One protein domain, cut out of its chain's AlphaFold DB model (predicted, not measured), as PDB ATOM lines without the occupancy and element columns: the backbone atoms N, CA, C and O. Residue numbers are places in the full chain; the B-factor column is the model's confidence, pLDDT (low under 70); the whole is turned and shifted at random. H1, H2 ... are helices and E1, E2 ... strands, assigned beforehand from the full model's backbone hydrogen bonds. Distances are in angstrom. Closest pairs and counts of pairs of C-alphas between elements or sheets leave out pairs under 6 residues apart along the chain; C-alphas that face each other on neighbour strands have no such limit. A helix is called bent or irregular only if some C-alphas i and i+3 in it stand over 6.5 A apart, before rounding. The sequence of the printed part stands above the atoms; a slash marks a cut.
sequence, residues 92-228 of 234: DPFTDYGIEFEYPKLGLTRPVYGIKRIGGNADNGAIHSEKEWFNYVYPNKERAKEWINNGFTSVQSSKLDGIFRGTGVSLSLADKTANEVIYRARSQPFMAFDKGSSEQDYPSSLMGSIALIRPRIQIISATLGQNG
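What this domain is: This is residues 92 to 228 of the 234 residues of the protein "Amidohydrolase" of Shewanella baltica (strain OS155 / ATCC BAA-1091) (UniProt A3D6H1). A small twisted sheet of four strands, E1, E2, E4 and E5, with H1 and H2 over one face, makes one end of the body; the two-stranded sheet of E3 and E6 lies nearer its middle, and long loops fill the other end. The long helix H4 starts beside the loops, and residues 214 to 228, of which 214 to 226 belong to H4, stand free and stick out as an arm. The printed part has 137 residues, with four named helices and six named strands in the order E1 H1 H2 E2 E3 E4 H3 E5 E6 H4. The four-stranded sheet is mixed, order E1, E2, E4, E5; the class is mixed, helices and strands, with under half of the residues in named elements. The whole is only just compact, close to loose, with a radius of gyration of the C-alphas of 16.7 A and spans of 45 by 44 by 27 A.

Where its parts are: Find C-alpha 92 at (77.905, 113.621, 92.702), where E1 begins and runs to residue 95. H1 is residues 133 to 136, and H2 is residues 141 to 149, 12.2 A long. E2 follows, residues 152 to 157, 13.1 A, from C-alpha 152 at (81.285, 119.638, 94.856). Then come E3, 164 to 167, E4, 169 to 172, H3, 178 to 181, E5, 182 to 184, and E6, 189 to 191. H4, residues 206 to 226, is 30.7 A long and ends with C-alpha 226 at (67.325, 84.903, 100.554); it is irregular, but only just, with C-alphas 212 and 215 6.52 A apart.

How they stand to each other: Look first at E1 and E2, parallel, with N 156 and O 92 2.8 A apart. With H1 and H2 between them they form a strand-helix-strand unit, two parallel neighbour strands joined through helices, with a right-handed crossover. E2 and E4 are antiparallel, N 157 to O 169 at 2.8 A, and so are E4 and E5, N 183 to O 170 at 2.9 A. H1 and H2 are on the same face: H2 is over E2 at a height of 8.8 A, its closest C-alphas to E2 being those of Trp 147 and Thr 153, 7.5 A. H3 only grazes the sheet with residues 178 to 181. E3 runs on into E4 at 58 degrees and is antiparallel to E6, N 165 to O 190 at 2.9 A. H4 is not on the four-stranded sheet and touches no helix. In H2 each O i to N i+4 pair is within hydrogen-bond range, in H4 15 of 17; H1 and H3 are too short for such a pair.

The domain as a whole: The C-alphas of Thr 109 and Gly 228, the two farthest apart, are 46.6 A from each other. The printed part has no cut. The links E1 to H1, 37 residues, and E6 to H4, 14 residues, are long. The mean pLDDT of the printed part is 85.4; residues 117 to 118, 120 and 224 to 228 are under 70.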
ATOM      1  N   ASP A  92      78.191 114.234  94.003       93.31
ATOM      2  CA  ASP A  92      77.905 113.621  92.702       93.31
ATOM      3  C   ASP A  92      78.000 112.086  92.794       93.31
ATOM      4  O   ASP A  92      79.069 111.567  93.135       93.31
ATOM      5  N   PRO A  93      76.917 111.331  92.531       92.12
ATOM      6  CA  PRO A  93      76.937 109.873  92.569       92.12
ATOM      7  C   PRO A  93      77.500 109.206  91.298       92.12
ATOM      8  O   PRO A  93      77.615 107.981  91.282       92.12
ATOM      9  N   PHE A  94      77.808 109.938  90.222       92.56
ATOM     10  CA  PHE A  94      78.185 109.324  88.946       92.56
ATOM     11  C   PHE A  94      79.326 110.057  88.233       92.56
ATOM     12  O   PHE A  94      79.116 110.977  87.449       92.56
ATOM     13  N   THR A  95      80.559 109.602  88.455       93.25
ATOM     14  CA  THR A  95      81.756 110.217  87.856       93.25
ATOM     15  C   THR A  95      82.889 109.199  87.661       93.25
ATOM     16  O   THR A  95      82.784 108.049  88.087       93.25
ATOM     17  N   ASP A  96      83.943 109.595  86.944       92.19
ATOM     18  CA  ASP A  96      85.192 108.850  86.733       92.19
ATOM     19  C   ASP A  96      86.400 109.474  87.461       92.19
ATOM     20  O   ASP A  96      87.550 109.085  87.232       92.19
ATOM     21  N   TYR A  97      86.164 110.455  88.337       91.94
ATOM     22  CA  TYR A  97      87.221 111.208  89.007       91.94
ATOM     23  C   TYR A  97      88.197 110.309  89.782       91.94
ATOM     24  O   TYR A  97      87.798 109.485  90.605       91.94
ATOM     25  N   GLY A  98      89.494 110.525  89.567       87.50
ATOM     26  CA  GLY A  98      90.556 109.886  90.340       87.50
ATOM     27  C   GLY A  98      90.746 108.398  90.058       87.50
ATOM     28  O   GLY A  98      91.436 107.746  90.829       87.50
ATOM     29  N   ILE A  99      90.151 107.845  88.995       91.12
ATOM     30  CA  ILE A  99      90.392 106.456  88.590       91.12
ATOM     31  C   ILE A  99      91.374 106.424  87.428       91.12
ATOM     32  O   ILE A  99      91.041 106.768  86.292       91.12
ATOM     33  N   GLU A 100      92.576 105.938  87.712       89.69
ATOM     34  CA  GLU A 100      93.627 105.750  86.719       89.69
ATOM     35  C   GLU A 100      93.724 104.269  86.364       89.69
ATOM     36  O   GLU A 100      94.414 103.471  86.998       89.69
ATOM     37  N   PHE A 101      92.958 103.881  85.346       89.12
ATOM     38  CA  PHE A 101      92.982 102.530  84.806       89.12
ATOM     39  C   PHE A 101      92.650 102.541  83.314       89.12
ATOM     40  O   PHE A 101      91.678 103.173  82.883       89.12
ATOM     41  N   GLU A 102      93.423 101.790  82.538       85.44
ATOM     42  CA  GLU A 102      93.174 101.536  81.123       85.44
ATOM     43  C   GLU A 102      93.089 100.031  80.874       85.44
ATOM     44  O   GLU A 102      93.884  99.249  81.402       85.44
ATOM     45  N   TYR A 103      92.109  99.616  80.071       82.75
ATOM     46  CA  TYR A 103      91.990  98.217  79.681       82.75
ATOM     47  C   TYR A 103      93.091  97.856  78.677       82.75
ATOM     48  O   TYR A 103      93.368  98.638  77.761       82.75
ATOM     49  N   PRO A 104      93.711  96.670  78.810       79.50
ATOM     50  CA  PRO A 104      94.669  96.201  77.825       79.50
ATOM     51  C   PRO A 104      93.955  95.991  76.488       79.50
ATOM     52  O   PRO A 104      92.940  95.299  76.418       79.50
ATOM     53  N   LYS A 105      94.507  96.572  75.423       77.81
ATOM     54  CA  LYS A 105      94.049  96.331  74.053       77.81
ATOM     55  C   LYS A 105      94.625  94.993  73.593       77.81
ATOM     56  O   LYS A 105      95.842  94.819  73.591       77.81
ATOM     57  N   LEU A 106      93.758  94.046  73.253       74.38
ATOM     58  CA  LEU A 106      94.130  92.701  72.809       74.38
ATOM     59  C   LEU A 106      94.451  92.676  71.307       74.38
ATOM     60  O   LEU A 106      95.125  91.753  70.854       74.38
ATOM     61  N   GLY A 107      94.033  93.697  70.548       76.94
ATOM     62  CA  GLY A 107      94.388  93.847  69.134       76.94
ATOM     63  C   GLY A 107      93.814  92.732  68.258       76.94
ATOM     64  O   GLY A 107      94.451  92.309  67.293       76.94
ATOM     65  N   LEU A 108      92.637  92.214  68.614       77.19
ATOM     66  CA  LEU A 108      92.032  91.075  67.934       77.19
ATOM     67  C   LEU A 108      91.365  91.492  66.615       77.19
ATOM     68  O   LEU A 108      90.727  92.540  66.508       77.19
ATOM     69  N   THR A 109      91.489  90.642  65.592       78.06
ATOM     70  CA  THR A 109      90.799  90.841  64.309       78.06
ATOM     71  C   THR A 109      89.355  90.359  64.423       78.06
ATOM     72  O   THR A 109      89.103  89.246  64.882       78.06
ATOM     73  N   ARG A 110      88.402  91.199  64.008       78.62
ATOM     74  CA  ARG A 110      86.966  90.892  64.065       78.62
ATOM     75  C   ARG A 110      86.572  89.828  63.022       78.62
ATOM     76  O   ARG A 110      87.123  89.851  61.923       78.62
ATOM     77  N   PRO A 111      85.589  88.952  63.311       80.62
ATOM     78  CA  PRO A 111      84.746  88.962  64.504       80.62
ATOM     79  C   PRO A 111      85.362  88.254  65.720       80.62
ATOM     80  O   PRO A 111      85.954  87.182  65.603       80.62
ATOM     81  N   VAL A 112      85.170  88.837  66.905       79.81
ATOM     82  CA  VAL A 112      85.658  88.294  68.183       79.81
ATOM     83  C   VAL A 112      84.473  87.806  69.006       79.81
ATOM     84  O   VAL A 112      83.732  88.594  69.598       79.81
ATOM     85  N   TYR A 113      84.307  86.484  69.067       76.75
ATOM     86  CA  TYR A 113      83.225  85.846  69.826       76.75
ATOM     87  C   TYR A 113      83.595  85.528  71.272       76.75
ATOM     88  O   TYR A 113      82.704  85.397  72.108       76.75
ATOM     89  N   GLY A 114      84.886  85.435  71.587       75.25
ATOM     90  CA  GLY A 114      85.360  85.114  72.924       75.25
ATOM     91  C   GLY A 114      86.771  85.628  73.164       75.25
ATOM     92  O   GLY A 114      87.591  85.686  72.251       75.25
ATOM     93  N   ILE A 115      87.037  85.988  74.415       74.25
ATOM     94  CA  ILE A 115      88.353  86.402  74.899       74.25
ATOM     95  C   ILE A 115      88.861  85.374  75.910       74.25
ATOM     96  O   ILE A 115      88.082  84.826  76.694       74.25
ATOM     97  N   LYS A 116      90.171  85.105  75.904       72.88
ATOM     98  CA  LYS A 116      90.804  84.262  76.927       72.88
ATOM     99  C   LYS A 116      90.699  84.963  78.284       72.88
ATOM    100  O   LYS A 116      91.006  86.147  78.392       72.88
ATOM    101  N   ARG A 117      90.263  84.233  79.310       69.12
ATOM    102  CA  ARG A 117      89.947  84.776  80.640       69.12
ATOM    103  C   ARG A 117      90.805  84.151  81.721       69.12
ATOM    104  O   ARG A 117      91.300  83.039  81.566       69.12
ATOM    105  N   ILE A 118      90.956  84.891  82.812       67.75
ATOM    106  CA  ILE A 118      91.647  84.465  84.025       67.75
ATOM    107  C   ILE A 118      90.620  84.554  85.159       67.75
ATOM    108  O   ILE A 118      90.056  85.623  85.376       67.75
ATOM    109  N   GLY A 119      90.367  83.450  85.867       70.94
ATOM    110  CA  GLY A 119      89.440  83.408  87.009       70.94
ATOM    111  C   GLY A 119      87.949  83.302  86.649       70.94
ATOM    112  O   GLY A 119      87.583  83.084  85.496       70.94
ATOM    113  N   GLY A 120      87.085  83.442  87.663       67.62
ATOM    114  CA  GLY A 120      85.619  83.321  87.575       67.62
ATOM    115  C   GLY A 120      84.907  84.565  87.033       67.62
ATOM    116  O   GLY A 120      83.864  84.958  87.553       67.62
ATOM    117  N   ASN A 121      85.484  85.219  86.026       77.44
ATOM    118  CA  ASN A 121      84.948  86.466  85.480       77.44
ATOM    119  C   ASN A 121      83.819  86.194  84.473       77.44
ATOM    120  O   ASN A 121      83.780  85.168  83.802       77.44
ATOM    121  N   ALA A 122      82.913  87.157  84.322       75.31
ATOM    122  CA  ALA A 122      81.688  87.036  83.529       75.31
ATOM    123  C   ALA A 122      81.930  86.914  82.022       75.31
ATOM    124  O   ALA A 122      82.574  87.812  81.501       75.31
ATOM    125  N   ASP A 123      81.403  85.894  81.328       75.50
ATOM    126  CA  ASP A 123      81.735  85.450  79.943       75.50
ATOM    127  C   ASP A 123      81.815  86.506  78.826       75.50
ATOM    128  O   ASP A 123      82.484  86.290  77.809       75.50
ATOM    129  N   ASN A 124      81.234  87.687  79.030       80.88
ATOM    130  CA  ASN A 124      81.355  88.816  78.117       80.88
ATOM    131  C   ASN A 124      82.432  89.821  78.568       80.88
ATOM    132  O   ASN A 124      82.454  90.239  79.723       80.88
ATOM    133  N   GLY A 125      83.335  90.205  77.663       80.50
ATOM    134  CA  GLY A 125      84.389  91.189  77.917       80.50
ATOM    135  C   GLY A 125      83.896  92.614  78.177       80.50
ATOM    136  O   GLY A 125      84.714  93.465  78.493       80.50
ATOM    137  N   ALA A 126      82.602  92.894  78.018       84.94
ATOM    138  CA  ALA A 126      81.959  94.157  78.386       84.94
ATOM    139  C   ALA A 126      81.474  94.178  79.849       84.94
ATOM    140  O   ALA A 126      80.848  95.142  80.291       84.94
ATOM    141  N   ILE A 127      81.681  93.090  80.594       87.38
ATOM    142  CA  ILE A 127      81.237  92.933  81.976       87.38
ATOM    143  C   ILE A 127      82.476  92.881  82.869       87.38
ATOM    144  O   ILE A 127      83.210  91.899  82.860       87.38
ATOM    145  N   HIS A 128      82.662  93.923  83.670       88.06
ATOM    146  CA  HIS A 128      83.782  94.117  84.591       88.06
ATOM    147  C   HIS A 128      83.322  94.070  86.054       88.06
ATOM    148  O   HIS A 128      83.752  94.865  86.888       88.06
ATOM    149  N   SER A 129      82.395  93.162  86.378       87.31
ATOM    150  CA  SER A 129      81.832  93.028  87.733       87.31
ATOM    151  C   SER A 129      82.883  92.687  88.794       87.31
ATOM    152  O   SER A 129      82.685  93.000  89.960       87.31
ATOM    153  N   GLU A 130      83.990  92.066  88.395       87.00
ATOM    154  CA  GLU A 130      85.111  91.700  89.260       87.00
ATOM    155  C   GLU A 130      85.973  92.894  89.693       87.00
ATOM    156  O   GLU A 130      86.807  92.759  90.587       87.00
ATOM    157  N   LYS A 131      85.837  94.051  89.033       90.44
ATOM    158  CA  LYS A 131      86.695  95.204  89.297       90.44
ATOM    159  C   LYS A 131      86.266  95.917  90.572       90.44
ATOM    160  O   LYS A 131      85.110  96.307  90.735       90.44
ATOM    161  N   GLU A 132      87.237  96.143  91.449       92.06
ATOM    162  CA  GLU A 132      87.099  97.006  92.617       92.06
ATOM    163  C   GLU A 132      87.954  98.259  92.404       92.06
ATOM    164  O   GLU A 132      89.187  98.184  92.395       92.06
ATOM    165  N   TRP A 133      87.308  99.413  92.210       92.44
ATOM    166  CA  TRP A 133      88.017 100.629  91.798       92.44
ATOM    167  C   TRP A 133      88.838 101.285  92.895       92.44
ATOM    168  O   TRP A 133      89.726 102.064  92.569       92.44
ATOM    169  N   PHE A 134      88.617 100.947  94.170       91.19
ATOM    170  CA  PHE A 134      89.395 101.522  95.271       91.19
ATOM    171  C   PHE A 134      90.907 101.262  95.140       91.19
ATOM    172  O   PHE A 134      91.699 102.058  95.631       91.19
ATOM    173  N   ASN A 135      91.310 100.183  94.456       90.81
ATOM    174  CA  ASN A 135      92.719  99.858  94.208       90.81
ATOM    175  C   ASN A 135      93.384 100.781  93.172       90.81
ATOM    176  O   ASN A 135      94.607 100.812  93.080       90.81
ATOM    177  N   TYR A 136      92.589 101.501  92.380       91.62
ATOM    178  CA  TYR A 136      93.036 102.322  91.251       91.62
ATOM    179  C   TYR A 136      92.765 103.813  91.483       91.62
ATOM    180  O   TYR A 136      92.660 104.584  90.529       91.62
ATOM    181  N   VAL A 137      92.604 104.211  92.748       91.50
ATOM    182  CA  VAL A 137      92.329 105.598  93.125       91.50
ATOM    183  C   VAL A 137      93.628 106.385  93.210       91.50
ATOM    184  O   VAL A 137      94.478 106.103  94.054       91.50
ATOM    185  N   TYR A 138      93.730 107.429  92.395       90.25
ATOM    186  CA  TYR A 138      94.784 108.426  92.464       90.25
ATOM    187  C   TYR A 138      94.181 109.840  92.568       90.25
ATOM    188  O   TYR A 138      93.523 110.308  91.634       90.25
ATOM    189  N   PRO A 139      94.352 110.541  93.705       87.81
ATOM    190  CA  PRO A 139      93.800 111.878  93.884       87.81
ATOM    191  C   PRO A 139      94.590 112.905  93.060       87.81
ATOM    192  O   PRO A 139      95.740 113.224  93.360       87.81
ATOM    193  N   ASN A 140      93.950 113.462  92.031       89.12
ATOM    194  CA  ASN A 140      94.511 114.542  91.219       89.12
ATOM    195  C   ASN A 140      94.006 115.908  91.720       89.12
ATOM    196  O   ASN A 140      92.798 116.173  91.701       89.12
ATOM    197  N   LYS A 141      94.937 116.777  92.140       89.12
ATOM    198  CA  LYS A 141      94.645 118.103  92.717       89.12
ATOM    199  C   LYS A 141      94.044 119.090  91.717       89.12
ATOM    200  O   LYS A 141      93.192 119.891  92.090       89.12
ATOM    201  N   GLU A 142      94.482 119.048  90.462       90.31
ATOM    202  CA  GLU A 142      94.027 119.981  89.426       90.31
ATOM    203  C   GLU A 142      92.568 119.704  89.078       90.31
ATOM    204  O   GLU A 142      91.722 120.590  89.193       90.31
ATOM    205  N   ARG A 143      92.253 118.434  88.800       89.94
ATOM    206  CA  ARG A 143      90.872 118.008  88.560       89.94
ATOM    207  C   ARG A 143      89.993 118.219  89.791       89.94
ATOM    208  O   ARG A 143      88.854 118.643  89.642       89.94
ATOM    209  N   ALA A 144      90.500 117.980  91.006       91.50
ATOM    210  CA  ALA A 144      89.738 118.243  92.233       91.50
ATOM    211  C   ALA A 144      89.308 119.710  92.338       91.50
ATOM    212  O   ALA A 144      88.179 120.000  92.732       91.50
ATOM    213  N   LYS A 145      90.191 120.639  91.955       92.44
ATOM    214  CA  LYS A 145      89.922 122.077  92.014       92.44
ATOM    215  C   LYS A 145      88.771 122.488  91.099       92.44
ATOM    216  O   LYS A 145      87.966 123.323  91.497       92.44
ATOM    217  N   GLU A 146      88.659 121.889  89.915       92.56
ATOM    218  CA  GLU A 146      87.525 122.118  89.006       92.56
ATOM    219  C   GLU A 146      86.195 121.728  89.662       92.56
ATOM    220  O   GLU A 146      85.244 122.509  89.657       92.56
ATOM    221  N   TRP A 147      86.145 120.561  90.310       93.06
ATOM    222  CA  TRP A 147      84.960 120.107  91.039       93.06
ATOM    223  C   TRP A 147      84.633 120.993  92.249       93.06
ATOM    224  O   TRP A 147      83.472 121.351  92.451       93.06
ATOM    225  N   ILE A 148      85.646 121.391  93.023       92.62
ATOM    226  CA  ILE A 148      85.477 122.262  94.195       92.62
ATOM    227  C   ILE A 148      84.960 123.644  93.787       92.62
ATOM    228  O   ILE A 148      84.081 124.183  94.456       92.62
ATOM    229  N   ASN A 149      85.453 124.208  92.680       93.25
ATOM    230  CA  ASN A 149      84.983 125.498  92.169       93.25
ATOM    231  C   ASN A 149      83.500 125.458  91.768       93.25
ATOM    232  O   ASN A 149      82.807 126.463  91.886       93.25
ATOM    233  N   ASN A 150      83.009 124.289  91.348       92.69
ATOM    234  CA  ASN A 150      81.592 124.046  91.072       92.69
ATOM    235  C   ASN A 150      80.772 123.720  92.340       92.69
ATOM    236  O   ASN A 150      79.571 123.480  92.250       92.69
ATOM    237  N   GLY A 151      81.398 123.699  93.522       91.50
ATOM    238  CA  GLY A 151      80.743 123.455  94.809       91.50
ATOM    239  C   GLY A 151      80.628 121.981  95.213       91.50
ATOM    240  O   GLY A 151      79.960 121.671  96.203       91.50
ATOM    241  N   PHE A 152      81.264 121.056  94.489       94.69
ATOM    242  CA  PHE A 152      81.285 119.638  94.856       94.69
ATOM    243  C   PHE A 152      82.354 119.353  95.909       94.69
ATOM    244  O   PHE A 152      83.482 119.831  95.833       94.69
ATOM    245  N   THR A 153      82.003 118.526  96.893       92.69
ATOM    246  CA  THR A 153      82.916 118.136  97.987       92.69
ATOM    247  C   THR A 153      83.172 116.638  98.046       92.69
ATOM    248  O   THR A 153      84.215 116.207  98.540       92.69
ATOM    249  N   SER A 154      82.223 115.843  97.555       93.38
ATOM    250  CA  SER A 154      82.278 114.386  97.596       93.38
ATOM    251  C   SER A 154      81.754 113.819  96.287       93.38
ATOM    252  O   SER A 154      80.805 114.349  95.713       93.38
ATOM    253  N   VAL A 155      82.362 112.736  95.821       94.62
ATOM    254  CA  VAL A 155      82.007 112.109  94.551       94.62
ATOM    255  C   VAL A 155      82.021 110.592  94.670       94.62
ATOM    256  O   VAL A 155      82.790 110.026  95.447       94.62
ATOM    257  N   GLN A 156      81.174 109.912  93.910       94.75
ATOM    258  CA  GLN A 156      81.248 108.473  93.717       94.75
ATOM    259  C   GLN A 156      81.829 108.191  92.336       94.75
ATOM    260  O   GLN A 156      81.265 108.577  91.314       94.75
ATOM    261  N   SER A 157      82.970 107.514  92.323       93.50
ATOM    262  CA  SER A 157      83.766 107.296  91.128       93.50
ATOM    263  C   SER A 157      83.792 105.829  90.707       93.50
ATOM    264  O   SER A 157      83.879 104.922  91.541       93.50
ATOM    265  N   SER A 158      83.726 105.594  89.400       93.94
ATOM    266  CA  SER A 158      83.930 104.296  88.750       93.94
ATOM    267  C   SER A 158      84.515 104.507  87.355       93.94
ATOM    268  O   SER A 158      84.262 105.528  86.720       93.94
ATOM    269  N   LYS A 159      85.238 103.523  86.808       92.19
ATOM    270  CA  LYS A 159      85.586 103.575  85.382       92.19
ATOM    271  C   LYS A 159      84.297 103.500  84.563       92.19
ATOM    272  O   LYS A 159      83.532 102.544  84.698       92.19
ATOM    273  N   LEU A 160      84.041 104.498  83.720       90.94
ATOM    274  CA  LEU A 160      82.802 104.604  82.943       90.94
ATOM    275  C   LEU A 160      82.851 103.798  81.638       90.94
ATOM    276  O   LEU A 160      82.495 104.300  80.577       90.94
ATOM    277  N   ASP A 161      83.283 102.543  81.723       90.19
ATOM    278  CA  ASP A 161      83.526 101.697  80.558       90.19
ATOM    279  C   ASP A 161      83.021 100.265  80.783       90.19
ATOM    280  O   ASP A 161      83.312  99.655  81.813       90.19
ATOM    281  N   GLY A 162      82.238  99.760  79.828       88.81
ATOM    282  CA  GLY A 162      81.505  98.498  79.929       88.81
ATOM    283  C   GLY A 162      80.075  98.623  80.473       88.81
ATOM    284  O   GLY A 162      79.635  99.682  80.941       88.81
ATOM    285  N   ILE A 163      79.365  97.492  80.417       90.81
ATOM    286  CA  ILE A 163      77.964  97.319  80.826       90.81
ATOM    287  C   ILE A 163      77.858  97.210  82.339       90.81
ATOM    288  O   ILE A 163      77.129  97.968  82.963       90.81
ATOM    289  N   PHE A 164      78.595  96.274  82.935       90.56
ATOM    290  CA  PHE A 164      78.795  96.242  84.381       90.56
ATOM    291  C   PHE A 164      80.186  96.764  84.639       90.56
ATOM    292  O   PHE A 164      81.159  96.180  84.178       90.56
ATOM    293  N   ARG A 165      80.276  97.851  85.384       91.12
ATOM    294  CA  ARG A 165      81.515  98.601  85.533       91.12
ATOM    295  C   ARG A 165      82.228  98.277  86.833       91.12
ATOM    296  O   ARG A 165      83.143  98.991  87.175       91.12
ATOM    297  N   GLY A 166      81.832  97.239  87.566       90.44
ATOM    298  CA  GLY A 166      82.439  96.890  88.853       90.44
ATOM    299  C   GLY A 166      81.934  97.746  90.013       90.44
ATOM    300  O   GLY A 166      80.941  98.467  89.893       90.44
ATOM    301  N   THR A 167      82.608  97.625  91.155       92.62
ATOM    302  CA  THR A 167      82.237  98.274  92.418       92.62
ATOM    303  C   THR A 167      82.861  99.664  92.498       92.62
ATOM    304  O   THR A 167      84.087  99.789  92.557       92.62
ATOM    305  N   GLY A 168      82.019 100.703  92.510       93.25
ATOM    306  CA  GLY A 168      82.458 102.095  92.625       93.25
ATOM    307  C   GLY A 168      83.092 102.408  93.979       93.25
ATOM    308  O   GLY A 168      82.898 101.684  94.963       93.25
ATOM    309  N   VAL A 169      83.742 103.562  94.078       93.75
ATOM    310  CA  VAL A 169      84.362 104.080  95.307       93.75
ATOM    311  C   VAL A 169      83.824 105.474  95.632       93.75
ATOM    312  O   VAL A 169      83.625 106.286  94.736       93.75
ATOM    313  N   SER A 170      83.572 105.768  96.909       93.62
ATOM    314  CA  SER A 170      83.194 107.121  97.342       93.62
ATOM    315  C   SER A 170      84.422 107.877  97.839       93.62
ATOM    316  O   SER A 170      85.119 107.406  98.740       93.62
ATOM    317  N   LEU A 171      84.668 109.040  97.243       93.31
ATOM    318  CA  LEU A 171      85.866 109.853  97.395       93.31
ATOM    319  C   LEU A 171      85.516 111.259  97.890       93.31
ATOM    320  O   LEU A 171      84.498 111.848  97.521       93.31
ATOM    321  N   SER A 172      86.406 111.805  98.705       92.44
ATOM    322  CA  SER A 172      86.491 113.222  99.029       92.44
ATOM    323  C   SER A 172      87.248 113.969  97.929       92.44
ATOM    324  O   SER A 172      88.179 113.437  97.336       92.44
ATOM    325  N   LEU A 173      86.905 115.226  97.672       90.94
ATOM    326  CA  LEU A 173      87.710 116.087  96.794       90.94
ATOM    327  C   LEU A 173      88.791 116.863  97.566       90.94
ATOM    328  O   LEU A 173      89.478 117.705  96.997       90.94
ATOM    329  N   ALA A 174      88.946 116.603  98.867       87.56
ATOM    330  CA  ALA A 174      89.953 117.254  99.693       87.56
ATOM    331  C   ALA A 174      91.386 116.908  99.248       87.56
ATOM    332  O   ALA A 174      91.675 115.774  98.869       87.56
ATOM    333  N   ASP A 175      92.302 117.872  99.378       86.31
ATOM    334  CA  ASP A 175      93.733 117.669  99.129       86.31
ATOM    335  C   ASP A 175      94.372 116.854 100.268       86.31
ATOM    336  O   ASP A 175      94.933 117.400 101.221       86.31
ATOM    337  N   LYS A 176      94.202 115.530 100.206       86.38
ATOM    338  CA  LYS A 176      94.717 114.555 101.174       86.38
ATOM    339  C   LYS A 176      95.326 113.346 100.467       86.38
ATOM    340  O   LYS A 176      95.250 113.200  99.249       86.38
ATOM    341  N   THR A 177      95.947 112.462 101.246       86.19
ATOM    342  CA  THR A 177      96.478 111.193 100.730       86.19
ATOM    343  C   THR A 177      95.347 110.272 100.259       86.19
ATOM    344  O   THR A 177      94.228 110.347 100.764       86.19
ATOM    345  N   ALA A 178      95.634 109.369  99.313       82.50
ATOM    346  CA  ALA A 178      94.625 108.482  98.717       82.50
ATOM    347  C   ALA A 178      93.807 107.703  99.767       82.50
ATOM    348  O   ALA A 178      92.590 107.590  99.649       82.50
ATOM    349  N   ASN A 179      94.455 107.251 100.845       86.12
ATOM    350  CA  ASN A 179      93.793 106.504 101.916       86.12
ATOM    351  C   ASN A 179      92.827 107.366 102.742       86.12
ATOM    352  O   ASN A 179      91.815 106.861 103.217       86.12
ATOM    353  N   GLU A 180      93.123 108.653 102.921       87.38
ATOM    354  CA  GLU A 180      92.278 109.581 103.686       87.38
ATOM    355  C   GLU A 180      91.145 110.186 102.852       87.38
ATOM    356  O   GLU A 180      90.185 110.732 103.400       87.38
ATOM    357  N   VAL A 181      91.270 110.115 101.526       90.75
ATOM    358  CA  VAL A 181      90.272 110.596 100.573       90.75
ATOM    359  C   VAL A 181      89.095 109.621 100.445       90.75
ATOM    360  O   VAL A 181      87.974 110.045 100.170       90.75
ATOM    361  N   ILE A 182      89.305 108.323 100.661       91.75
ATOM    362  CA  ILE A 182      88.259 107.309 100.491       91.75
ATOM    363  C   ILE A 182      87.295 107.330 101.690       91.75
ATOM    364  O   ILE A 182      87.646 106.922 102.794       91.75
ATOM    365  N   TYR A 183      86.040 107.731 101.463       90.38
ATOM    366  CA  TYR A 183      84.977 107.612 102.471       90.38
ATOM    367  C   TYR A 183      84.465 106.179 102.597       90.38
ATOM    368  O   TYR A 183      84.183 105.695 103.693       90.38
ATOM    369  N   ARG A 184      84.304 105.499 101.456       92.06
ATOM    370  CA  ARG A 184      83.829 104.115 101.388       92.06
ATOM    371  C   ARG A 184      84.486 103.406 100.210       92.06
ATOM    372  O   ARG A 184      84.237 103.766  99.063       92.06
ATOM    373  N   ALA A 185      85.271 102.369 100.512       91.00
ATOM    374  CA  ALA A 185      86.022 101.602  99.516       91.00
ATOM    375  C   ALA A 185      85.119 100.817  98.547       91.00
ATOM    376  O   ALA A 185      85.360 100.815  97.345       91.00
ATOM    377  N   ARG A 186      84.056 100.186  99.060       92.81
ATOM    378  CA  ARG A 186      83.063  99.445  98.267       92.81
ATOM    379  C   ARG A 186      81.721 100.159  98.326       92.81
ATOM    380  O   ARG A 186      81.022 100.091  99.335       92.81
ATOM    381  N   SER A 187      81.396 100.905  97.278       89.94
ATOM    382  CA  SER A 187      80.107 101.587  97.129       89.94
ATOM    383  C   SER A 187      79.222 100.864  96.108       89.94
ATOM    384  O   SER A 187      79.453  99.695  95.810       89.94
ATOM    385  N   GLN A 188      78.174 101.519  95.607       90.50
ATOM    386  CA  GLN A 188      77.275 100.887  94.644       90.50
ATOM    387  C   GLN A 188      77.999 100.576  93.323       90.50
ATOM    388  O   GLN A 188      78.860 101.357  92.899       90.50
ATOM    389  N   PRO A 189      77.676  99.446  92.672       89.94
ATOM    390  CA  PRO A 189      78.231  99.119  91.373       89.94
ATOM    391  C   PRO A 189      77.627 100.001  90.281       89.94
ATOM    392  O   PRO A 189      76.471 100.416  90.358       89.94
ATOM    393  N   PHE A 190      78.412 100.263  89.241       91.50
ATOM    394  CA  PHE A 190      77.988 101.102  88.123       91.50
ATOM    395  C   PHE A 190      77.525 100.227  86.963       91.50
ATOM    396  O   PHE A 190      78.102  99.168  86.693       91.50
ATOM    397  N   MET A 191      76.489 100.682  86.259       90.38
ATOM    398  CA  MET A 191      75.961  99.984  85.092       90.38
ATOM    399  C   MET A 191      75.651 100.951  83.954       90.38
ATOM    400  O   MET A 191      75.280 102.100  84.184       90.38
ATOM    401  N   ALA A 192      75.792 100.471  82.726       91.44
ATOM    402  CA  ALA A 192      75.385 101.164  81.515       91.44
ATOM    403  C   ALA A 192      74.896 100.164  80.464       91.44
ATOM    404  O   ALA A 192      75.139  98.966  80.559       91.44
ATOM    405  N   PHE A 193      74.212 100.661  79.438       89.69
ATOM    406  CA  PHE A 193      73.765  99.842  78.308       89.69
ATOM    407  C   PHE A 193      74.782  99.784  77.162       89.69
ATOM    408  O   PHE A 193      74.545  99.105  76.162       89.69
ATOM    409  N   ASP A 194      75.901 100.488  77.299       88.44
ATOM    410  CA  ASP A 194      76.980 100.518  76.321       88.44
ATOM    411  C   ASP A 194      78.063  99.495  76.687       88.44
ATOM    412  O   ASP A 194      78.442  99.365  77.853       88.44
ATOM    413  N   LYS A 195      78.568  98.776  75.680       84.75
ATOM    414  CA  LYS A 195      79.691  97.848  75.830       84.75
ATOM    415  C   LYS A 195      81.029  98.552  76.037       84.75
ATOM    416  O   LYS A 195      81.971  97.909  76.495       84.75
ATOM    417  N   GLY A 196      81.109  99.836  75.691       86.00
ATOM    418  CA  GLY A 196      82.319 100.628  75.822       86.00
ATOM    419  C   GLY A 196      83.462 100.106  74.947       86.00
ATOM    420  O   GLY A 196      83.264  99.800  73.770       86.00
ATOM    421  N   SER A 197      84.663  99.994  75.511       84.44
ATOM    422  CA  SER A 197      85.894  99.637  74.794       84.44
ATOM    423  C   SER A 197      86.077  98.138  74.526       84.44
ATOM    424  O   SER A 197      87.099  97.733  73.970       84.44
ATOM    425  N   SER A 198      85.097  97.300  74.885       83.31
ATOM    426  CA  SER A 198      85.202  95.850  74.722       83.31
ATOM    427  C   SER A 198      85.424  95.433  73.262       83.31
ATOM    428  O   SER A 198      84.649  95.784  72.367       83.31
ATOM    429  N   GLU A 199      86.466  94.629  73.024       81.56
ATOM    430  CA  GLU A 199      86.805  94.106  71.692       81.56
ATOM    431  C   GLU A 199      85.847  93.006  71.209       81.56
ATOM    432  O   GLU A 199      85.821  92.695  70.020       81.56
ATOM    433  N   GLN A 200      85.039  92.436  72.109       83.06
ATOM    434  CA  GLN A 200      84.037  91.434  71.762       83.06
ATOM    435  C   GLN A 200      82.883  92.084  70.980       83.06
ATOM    436  O   GLN A 200      82.413  93.186  71.297       83.06
ATOM    437  N   ASP A 201      82.407  91.409  69.933       82.44
ATOM    438  CA  ASP A 201      81.347  91.975  69.092       82.44
ATOM    439  C   ASP A 201      79.989  91.970  69.793       82.44
ATOM    440  O   ASP A 201      79.200  92.901  69.621       82.44
ATOM    441  N   TYR A 202      79.739  90.962  70.629       81.94
ATOM    442  CA  TYR A 202      78.540  90.892  71.450       81.94
ATOM    443  C   TYR A 202      78.707  91.712  72.744       81.94
ATOM    444  O   TYR A 202      79.663  91.461  73.478       81.94
ATOM    445  N   PRO A 203      77.776  92.621  73.097       83.62
ATOM    446  CA  PRO A 203      76.572  92.993  72.354       83.62
ATOM    447  C   PRO A 203      76.821  94.112  71.331       83.62
ATOM    448  O   PRO A 203      77.497  95.098  71.610       83.62
ATOM    449  N   SER A 204      76.207  93.995  70.153       84.19
ATOM    450  CA  SER A 204      76.264  95.010  69.088       84.19
ATOM    451  C   SER A 204      75.052  95.951  69.070       84.19
ATOM    452  O   SER A 204      74.987  96.859  68.246       84.19
ATOM    453  N   SER A 205      74.075  95.735  69.955       89.38
ATOM    454  CA  SER A 205      72.822  96.494  70.008       89.38
ATOM    455  C   SER A 205      72.327  96.679  71.441       89.38
ATOM    456  O   SER A 205      72.640  95.879  72.324       89.38
ATOM    457  N   LEU A 206      71.475  97.689  71.648       89.94
ATOM    458  CA  LEU A 206      70.816  97.952  72.933       89.94
ATOM    459  C   LEU A 206      70.037  96.728  73.446       89.94
ATOM    460  O   LEU A 206      70.100  96.401  74.629       89.94
ATOM    461  N   MET A 207      69.350  96.015  72.548       90.69
ATOM    462  CA  MET A 207      68.650  94.770  72.881       90.69
ATOM    463  C   MET A 207      69.625  93.700  73.395       90.69
ATOM    464  O   MET A 207      69.335  93.027  74.382       90.69
ATOM    465  N   GLY A 208      70.798  93.573  72.766       86.69
ATOM    466  CA  GLY A 208      71.856  92.668  73.216       86.69
ATOM    467  C   GLY A 208      72.374  93.020  74.612       86.69
ATOM    468  O   GLY A 208      72.526  92.131  75.449       86.69
ATOM    469  N   SER A 209      72.572  94.308  74.901       88.56
ATOM    470  CA  SER A 209      72.972  94.766  76.237       88.56
ATOM    471  C   SER A 209      71.911  94.445  77.293       88.56
ATOM    472  O   SER A 209      72.236  93.938  78.363       88.56
ATOM    473  N   ILE A 210      70.626  94.656  76.988       89.12
ATOM    474  CA  ILE A 210      69.519  94.307  77.895       89.12
ATOM    475  C   ILE A 210      69.450  92.792  78.134       89.12
ATOM    476  O   ILE A 210      69.217  92.365  79.267       89.12
ATOM    477  N   ALA A 211      69.686  91.978  77.100       88.19
ATOM    478  CA  ALA A 211      69.700  90.520  77.210       88.19
ATOM    479  C   ALA A 211      70.793  90.008  78.163       88.19
ATOM    480  O   ALA A 211      70.586  88.998  78.830       88.19
ATOM    481  N   LEU A 212      71.916  90.724  78.285       85.50
ATOM    482  CA  LEU A 212      72.964  90.430  79.269       85.50
ATOM    483  C   LEU A 212      72.611  90.911  80.679       85.50
ATOM    484  O   LEU A 212      72.890  90.226  81.664       85.50
ATOM    485  N   ILE A 213      72.008  92.095  80.787       88.94
ATOM    486  CA  ILE A 213      71.708  92.733  82.073       88.94
ATOM    487  C   ILE A 213      70.566  92.013  82.800       88.94
ATOM    488  O   ILE A 213      70.698  91.677  83.976       88.94
ATOM    489  N   ARG A 214      69.447  91.759  82.110       88.62
ATOM    490  CA  ARG A 214      68.213  91.220  82.706       88.62
ATOM    491  C   ARG A 214      68.431  89.938  83.529       88.62
ATOM    492  O   ARG A 214      68.065  89.951  84.703       88.62
ATOM    493  N   PRO A 215      68.991  88.841  82.976       85.19
ATOM    494  CA  PRO A 215      69.147  87.601  83.735       85.19
ATOM    495  C   PRO A 215      70.081  87.778  84.936       85.19
ATOM    496  O   PRO A 215      69.841  87.201  85.990       85.19
ATOM    497  N   ARG A 216      71.109  88.626  84.820       83.69
ATOM    498  CA  ARG A 216      72.044  88.889  85.916       83.69
ATOM    499  C   ARG A 216      71.391  89.651  87.067       83.69
ATOM    500  O   ARG A 216      71.595  89.276  88.216       83.69
ATOM    501  N   ILE A 217      70.581  90.670  86.774       83.25
ATOM    502  CA  ILE A 217      69.823  91.390  87.809       83.25
ATOM    503  C   ILE A 217      68.852  90.444  88.524       83.25
ATOM    504  O   ILE A 217      68.764  90.491  89.746       83.25
ATOM    505  N   GLN A 218      68.178  89.553  87.787       83.12
ATOM    506  CA  GLN A 218      67.255  88.573  88.367       83.12
ATOM    507  C   GLN A 218      67.950  87.608  89.340       83.12
ATOM    508  O   GLN A 218      67.398  87.266  90.381       83.12
ATOM    509  N   ILE A 219      69.165  87.164  89.013       78.38
ATOM    510  CA  ILE A 219      69.953  86.302  89.905       78.38
ATOM    511  C   ILE A 219      70.354  87.078  91.165       78.38
ATOM    512  O   ILE A 219      70.186  86.576  92.271       78.38
ATOM    513  N   ILE A 220      70.828  88.319  91.009       73.62
ATOM    514  CA  ILE A 220      71.229  89.168  92.138       73.62
ATOM    515  C   ILE A 220      70.045  89.419  93.082       73.62
ATOM    516  O   ILE A 220      70.200  89.296  94.295       73.62
ATOM    517  N   SER A 221      68.862  89.742  92.553       72.31
ATOM    518  CA  SER A 221      67.677  89.984  93.383       72.31
ATOM    519  C   SER A 221      67.221  88.727  94.126       72.31
ATOM    520  O   SER A 221      66.867  88.821  95.299       72.31
ATOM    521  N   ALA A 222      67.294  87.553  93.495       74.31
ATOM    522  CA  ALA A 222      66.987  86.282  94.148       74.31
ATOM    523  C   ALA A 222      67.951  85.976  95.309       74.31
ATOM    524  O   ALA A 222      67.512  85.567  96.379       74.31
ATOM    525  N   THR A 223      69.252  86.233  95.137       71.81
ATOM    526  CA  THR A 223      70.252  86.038  96.203       71.81
ATOM    527  C   THR A 223      70.081  87.033  97.352       71.81
ATOM    528  O   THR A 223      70.181  86.657  98.516       71.81
ATOM    529  N   LEU A 224      69.794  88.304  97.052       68.00
ATOM    530  CA  LEU A 224      69.561  89.317  98.086       68.00
ATOM    531  C   LEU A 224      68.258  89.074  98.862       68.00
ATOM    532  O   LEU A 224      68.207  89.382 100.049       68.00
ATOM    533  N   GLY A 225      67.236  88.500  98.220       57.19
ATOM    534  CA  GLY A 225      65.989  88.108  98.877       57.19
ATOM    535  C   GLY A 225      66.162  86.972  99.889       57.19
ATOM    536  O   GLY A 225      65.529  87.003 100.936       57.19
ATOM    537  N   GLN A 226      67.061  86.017  99.630       51.31
ATOM    538  CA  GLN A 226      67.325  84.903 100.554       51.31
ATOM    539  C   GLN A 226      68.137  85.326 101.789       51.31
ATOM    540  O   GLN A 226      67.863  84.875 102.897       51.31
ATOM    541  N   ASN A 227      69.059  86.281 101.642       48.06
ATOM    542  CA  ASN A 227      69.845  86.806 102.768       48.06
ATOM    543  C   ASN A 227      69.032  87.697 103.735       48.06
ATOM    544  O   ASN A 227      69.548  88.087 104.781       48.06
ATOM    545  N   GLY A 228      67.791  88.058 103.384       44.06
ATOM    546  CA  GLY A 228      66.874  88.812 104.245       44.06
ATOM    547  C   GLY A 228      66.032  87.948 105.192       44.06
ATOM    548  O   GLY A 228      65.466  88.490 106.137       44.06
TER     549      GLY A 228